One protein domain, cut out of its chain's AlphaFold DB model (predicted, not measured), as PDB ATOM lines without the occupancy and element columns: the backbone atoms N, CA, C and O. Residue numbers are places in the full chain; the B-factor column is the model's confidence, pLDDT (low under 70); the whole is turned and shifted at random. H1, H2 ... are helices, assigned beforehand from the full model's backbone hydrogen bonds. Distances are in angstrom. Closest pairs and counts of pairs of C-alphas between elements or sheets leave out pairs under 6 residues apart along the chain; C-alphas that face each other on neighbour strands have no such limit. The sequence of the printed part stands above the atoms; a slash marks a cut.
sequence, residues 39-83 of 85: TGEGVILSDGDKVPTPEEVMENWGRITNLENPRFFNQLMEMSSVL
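What this domain is: This is residues 39 to 83 of the 85 residues of an uncharacterized protein of Deltaproteobacteria bacterium RBG_16_47_11 (UniProt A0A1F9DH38). A flat, loose, open frame of three short helices: H3 at one end, H1 at the far end with H2 next to it in the chain, and an unnamed stretch, residues 39 to 53, whose residues 46 to 51 stick out as a free loop. The printed part has 45 residues, with 18 of them, under half, in H1, H2 and H3 in that order; the class is all helix, with no named strand. The radius of gyration of the C-alphas is 11.9 A, and the spans are 32 by 24 by 11 A.

Where its parts are: Find C-alpha 76 at (208.614, 256.488, 188.643); from there H3, residues 76 to 83, runs 11.2 A to C-alpha 83 at (202.465, 265.783, 187.759). H2 is residues 61 to 64, 4.9 A long. Look for H1 at residues 54 to 59, 8.7 A long, from C-alpha 54 at (205.583, 277.629, 203.302).

How they stand to each other: H3 is apart from H2 and from H1. H1 and H2 meet only through their link, which is tight. In H1 every O i to N i+4 pair is within hydrogen-bond range; in H3 1 of 4 is, beside 5 of 5 O i to N i+3 pairs, and H2 is too short for an O i to N i+4 pair.

The domain as a whole: The C-alphas farthest apart, Glu 55 and Asn 74, are 32.4 A apart. The link from H2 to H3, 11 residues, is long. The printed part has no cut, and no printed residue is under 70 in pLDDT.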
ATOM      1  N   THR A  39     200.297 256.667 196.335       93.81
ATOM      2  CA  THR A  39     200.425 258.125 196.280       93.81
ATOM      3  C   THR A  39     199.051 258.741 196.039       93.81
ATOM      4  O   THR A  39     198.323 258.310 195.143       93.81
ATOM      5  N   GLY A  40     198.680 259.723 196.865       93.25
ATOM      6  CA  GLY A  40     197.479 260.536 196.667       93.25
ATOM      7  C   GLY A  40     197.590 261.444 195.439       93.25
ATOM      8  O   GLY A  40     198.628 261.504 194.787       93.25
ATOM      9  N   GLU A  41     196.523 262.169 195.113       91.69
ATOM     10  CA  GLU A  41     196.517 263.060 193.942       91.69
ATOM     11  C   GLU A  41     197.468 264.254 194.089       91.69
ATOM     12  O   GLU A  41     198.032 264.719 193.100       91.69
ATOM     13  N   GLY A  42     197.680 264.725 195.321       92.19
ATOM     14  CA  GLY A  42     198.525 265.877 195.606       92.19
ATOM     15  C   GLY A  42     197.991 267.177 194.997       92.19
ATOM     16  O   GLY A  42     196.805 267.334 194.703       92.19
ATOM     17  N   VAL A  43     198.878 268.159 194.851       93.44
ATOM     18  CA  VAL A  43     198.564 269.456 194.243       93.44
ATOM     19  C   VAL A  43     199.833 270.081 193.673       93.44
ATOM     20  O   VAL A  43     200.895 270.041 194.291       93.44
ATOM     21  N   ILE A  44     199.714 270.686 192.492       93.75
ATOM     22  CA  ILE A  44     200.775 271.492 191.886       93.75
ATOM     23  C   ILE A  44     200.577 272.943 192.336       93.75
ATOM     24  O   ILE A  44     199.577 273.565 191.981       93.75
ATOM     25  N   LEU A  45     201.521 273.466 193.124       94.62
ATOM     26  CA  LEU A  45     201.478 274.831 193.680       94.62
ATOM     27  C   LEU A  45     202.297 275.855 192.876       94.62
ATOM     28  O   LEU A  45     202.323 277.028 193.226       94.62
ATOM     29  N   SER A  46     202.976 275.420 191.815       92.81
ATOM     30  CA  SER A  46     203.855 276.251 190.989       92.81
ATOM     31  C   SER A  46     203.550 276.053 189.508       92.81
ATOM     32  O   SER A  46     203.186 274.960 189.079       92.81
ATOM     33  N   ASP A  47     203.720 277.108 188.724       88.69
ATOM     34  CA  ASP A  47     203.724 277.083 187.261       88.69
ATOM     35  C   ASP A  47     205.108 276.772 186.663       88.69
ATOM     36  O   ASP A  47     205.240 276.687 185.445       88.69
ATOM     37  N   GLY A  48     206.114 276.542 187.510       89.19
ATOM     38  CA  GLY A  48     207.501 276.291 187.124       89.19
ATOM     39  C   GLY A  48     208.416 277.503 187.296       89.19
ATOM     40  O   GLY A  48     209.626 277.312 187.388       89.19
ATOM     41  N   ASP A  49     207.859 278.711 187.426       93.25
ATOM     42  CA  ASP A  49     208.635 279.948 187.567       93.25
ATOM     43  C   ASP A  49     208.655 280.451 189.019       93.25
ATOM     44  O   ASP A  49     209.686 280.913 189.517       93.25
ATOM     45  N   LYS A  50     207.532 280.329 189.740       94.50
ATOM     46  CA  LYS A  50     207.436 280.737 191.152       94.50
ATOM     47  C   LYS A  50     207.702 279.569 192.103       94.50
ATOM     48  O   LYS A  50     207.032 278.542 192.038       94.50
ATOM     49  N   VAL A  51     208.597 279.759 193.072       96.38
ATOM     50  CA  VAL A  51     208.762 278.825 194.202       96.38
ATOM     51  C   VAL A  51     207.596 278.999 195.193       96.38
ATOM     52  O   VAL A  51     207.384 280.128 195.645       96.38
ATOM     53  N   PRO A  52     206.852 277.932 195.551       97.00
ATOM     54  CA  PRO A  52     205.786 278.020 196.548       97.00
ATOM     55  C   PRO A  52     206.317 278.431 197.924       97.00
ATOM     56  O   PRO A  52     207.381 277.965 198.342       97.00
ATOM     57  N   THR A  53     205.574 279.267 198.648       97.88
ATOM     58  CA  THR A  53     205.932 279.632 200.027       97.88
ATOM     59  C   THR A  53     205.484 278.556 201.026       97.88
ATOM     60  O   THR A  53     204.597 277.749 200.724       97.88
ATOM     61  N   PRO A  54     206.058 278.521 202.244       98.31
ATOM     62  CA  PRO A  54     205.583 277.629 203.302       98.31
ATOM     63  C   PRO A  54     204.097 277.820 203.642       98.31
ATOM     64  O   PRO A  54     203.406 276.844 203.929       98.31
ATOM     65  N   GLU A  55     203.592 279.052 203.577       98.31
ATOM     66  CA  GLU A  55     202.186 279.377 203.828       98.31
ATOM     67  C   GLU A  55     201.276 278.759 202.760       98.31
ATOM     68  O   GLU A  55     200.285 278.126 203.111       98.31
ATOM     69  N   GLU A  56     201.648 278.829 201.477       98.06
ATOM     70  CA  GLU A  56     200.889 278.192 200.385       98.06
ATOM     71  C   GLU A  56     200.835 276.662 200.543       98.06
ATOM     72  O   GLU A  56     199.809 276.030 200.265       98.06
ATOM     73  N   VAL A  57     201.925 276.053 201.029       98.19
ATOM     74  CA  VAL A  57     201.974 274.622 201.370       98.19
ATOM     75  C   VAL A  57     201.049 274.311 202.546       98.19
ATOM     76  O   VAL A  57     200.277 273.354 202.474       98.19
ATOM     77  N   MET A  58     201.097 275.118 203.609       98.44
ATOM     78  CA  MET A  58     200.249 274.963 204.795       98.44
ATOM     79  C   MET A  58     198.762 275.074 204.439       98.44
ATOM     80  O   MET A  58     197.971 274.220 204.838       98.44
ATOM     81  N   GLU A  59     198.378 276.076 203.647       98.38
ATOM     82  CA  GLU A  59     196.998 276.295 203.197       98.38
ATOM     83  C   GLU A  59     196.457 275.123 202.367       98.38
ATOM     84  O   GLU A  59     195.267 274.814 202.418       98.38
ATOM     85  N   ASN A  60     197.329 274.422 201.636       98.06
ATOM     86  CA  ASN A  60     196.960 273.271 200.810       98.06
ATOM     87  C   ASN A  60     197.261 271.913 201.467       98.06
ATOM     88  O   ASN A  60     197.088 270.875 200.821       98.06
ATOM     89  N   TRP A  61     197.668 271.878 202.738       98.00
ATOM     90  CA  TRP A  61     198.162 270.661 203.391       98.00
ATOM     91  C   TRP A  61     197.156 269.505 203.372       98.00
ATOM     92  O   TRP A  61     197.529 268.352 203.147       98.00
ATOM     93  N   GLY A  62     195.863 269.810 203.519       97.44
ATOM     94  CA  GLY A  62     194.794 268.813 203.416       97.44
ATOM     95  C   GLY A  62     194.744 268.122 202.049       97.44
ATOM     96  O   GLY A  62     194.558 266.915 201.982       97.44
ATOM     97  N   ARG A  63     194.987 268.855 200.953       95.62
ATOM     98  CA  ARG A  63     195.055 268.287 199.593       95.62
ATOM     99  C   ARG A  63     196.349 267.506 199.369       95.62
ATOM    100  O   ARG A  63     196.313 266.443 198.760       95.62
ATOM    101  N   ILE A  64     197.472 268.012 199.888       96.06
ATOM    102  CA  ILE A  64     198.790 267.356 199.811       96.06
ATOM    103  C   ILE A  64     198.759 265.980 200.486       96.06
ATOM    104  O   ILE A  64     199.353 265.030 199.984       96.06
ATOM    105  N   THR A  65     198.057 265.873 201.613       96.81
ATOM    106  CA  THR A  65     198.008 264.659 202.440       96.81
ATOM    107  C   THR A  65     196.791 263.770 202.177       96.81
ATOM    108  O   THR A  65     196.664 262.722 202.811       96.81
ATOM    109  N   ASN A  66     195.908 264.143 201.243       96.00
ATOM    110  CA  ASN A  66     194.697 263.378 200.959       96.00
ATOM    111  C   ASN A  66     195.029 262.003 200.340       96.00
ATOM    112  O   ASN A  66     195.766 261.907 199.357       96.00
ATOM    113  N   LEU A  67     194.430 260.945 200.896       96.19
ATOM    114  CA  LEU A  67     194.520 259.556 200.438       96.19
ATOM    115  C   LEU A  67     193.135 258.922 200.201       96.19
ATOM    116  O   LEU A  67     192.999 257.710 200.322       96.19
ATOM    117  N   GLU A  68     192.103 259.706 199.873       95.81
ATOM    118  CA  GLU A  68     190.767 259.186 199.531       95.81
ATOM    119  C   GLU A  68     190.785 258.309 198.267       95.81
ATOM    120  O   GLU A  68     190.128 257.273 198.237       95.81
ATOM    121  N   ASN A  69     191.578 258.682 197.252       91.19
ATOM    122  CA  ASN A  69     191.719 257.940 195.989       91.19
ATOM    123  C   ASN A  69     193.199 257.719 195.621       91.19
ATOM    124  O   ASN A  69     193.687 258.255 194.620       91.19
ATOM    125  N   PRO A  70     193.965 256.977 196.435       94.38
ATOM    126  CA  PRO A  70     195.392 256.841 196.229       94.38
ATOM    127  C   PRO A  70     195.661 255.841 195.100       94.38
ATOM    128  O   PRO A  70     194.938 254.857 194.918       94.38
ATOM    129  N   ARG A  71     196.730 256.070 194.340       93.94
ATOM    130  CA  ARG A  71     197.130 255.207 193.226       93.94
ATOM    131  C   ARG A  71     198.429 254.480 193.535       93.94
ATOM    132  O   ARG A  71     199.351 255.047 194.119       93.94
ATOM    133  N   PHE A  72     198.485 253.217 193.122       93.94
ATOM    134  CA  PHE A  72     199.729 252.462 193.064       93.94
ATOM    135  C   PHE A  72     200.504 252.864 191.811       93.94
ATOM    136  O   PHE A  72     199.918 252.937 190.732       93.94
ATOM    137  N   PHE A  73     201.816 253.041 191.944       92.69
ATOM    138  CA  PHE A  73     202.724 253.227 190.817       92.69
ATOM    139  C   PHE A  73     203.825 252.178 190.903       92.69
ATOM    140  O   PHE A  73     204.500 252.077 191.927       92.69
ATOM    141  N   ASN A  74     204.008 251.394 189.842       91.00
ATOM    142  CA  ASN A  74     205.027 250.344 189.825       91.00
ATOM    143  C   ASN A  74     206.428 250.909 189.554       91.00
ATOM    144  O   ASN A  74     207.440 250.297 189.883       91.00
ATOM    145  N   GLN A  75     206.487 252.091 188.942       90.38
ATOM    146  CA  GLN A  75     207.718 252.765 188.550       90.38
ATOM    147  C   GLN A  75     207.515 254.280 188.486       90.38
ATOM    148  O   GLN A  75     206.411 254.781 188.268       90.38
ATOM    149  N   LEU A  76     208.617 255.023 188.612       89.31
ATOM    150  CA  LEU A  76     208.614 256.488 188.643       89.31
ATOM    151  C   LEU A  76     207.952 257.120 187.407       89.31
ATOM    152  O   LEU A  76     207.264 258.134 187.512       89.31
ATOM    153  N   MET A  77     208.133 256.520 186.227       90.25
ATOM    154  CA  MET A  77     207.588 257.074 184.988       90.25
ATOM    155  C   MET A  77     206.053 257.061 184.971       90.25
ATOM    156  O   MET A  77     205.447 257.996 184.450       90.25
ATOM    157  N   GLU A  78     205.414 256.075 185.604       90.75
ATOM    158  CA  GLU A  78     203.954 256.037 185.766       90.75
ATOM    159  C   GLU A  78     203.477 257.132 186.722       90.75
ATOM    160  O   GLU A  78     202.497 257.822 186.431       90.75
ATOM    161  N   MET A  79     204.213 257.355 187.818       89.75
ATOM    162  CA  MET A  79     203.918 258.425 188.774       89.75
ATOM    163  C   MET A  79     203.969 259.802 188.105       89.75
ATOM    164  O   MET A  79     203.162 260.657 188.442       89.75
ATOM    165  N   SER A  80     204.829 260.023 187.102       86.69
ATOM    166  CA  SER A  80     204.890 261.313 186.390       86.69
ATOM    167  C   SER A  80     203.544 261.768 185.799       86.69
ATOM    168  O   SER A  80     203.352 262.960 185.573       86.69
ATOM    169  N   SER A  81     202.593 260.848 185.585       79.31
ATOM    170  CA  SER A  81     201.227 261.174 185.158       79.31
ATOM    171  C   SER A  81     200.458 262.044 186.157       79.31
ATOM    172  O   SER A  81     199.609 262.818 185.730       79.31
ATOM    173  N   VAL A  82     200.767 261.978 187.457       80.19
ATOM    174  CA  VAL A  82     200.119 262.821 188.481       80.19
ATOM    175  C   VAL A  82     200.667 264.248 188.503       80.19
ATOM    176  O   VAL A  82     200.062 265.131 189.096       80.19
ATOM    177  N   LEU A  83     201.809 264.477 187.849       78.94
ATOM    178  CA  LEU A  83     202.465 265.783 187.759       78.94
ATOM    179  C   LEU A  83     202.050 266.568 186.506       78.94
ATOM    180  O   LEU A  83     202.491 267.700 186.320       78.94
TER     181      LEU A  83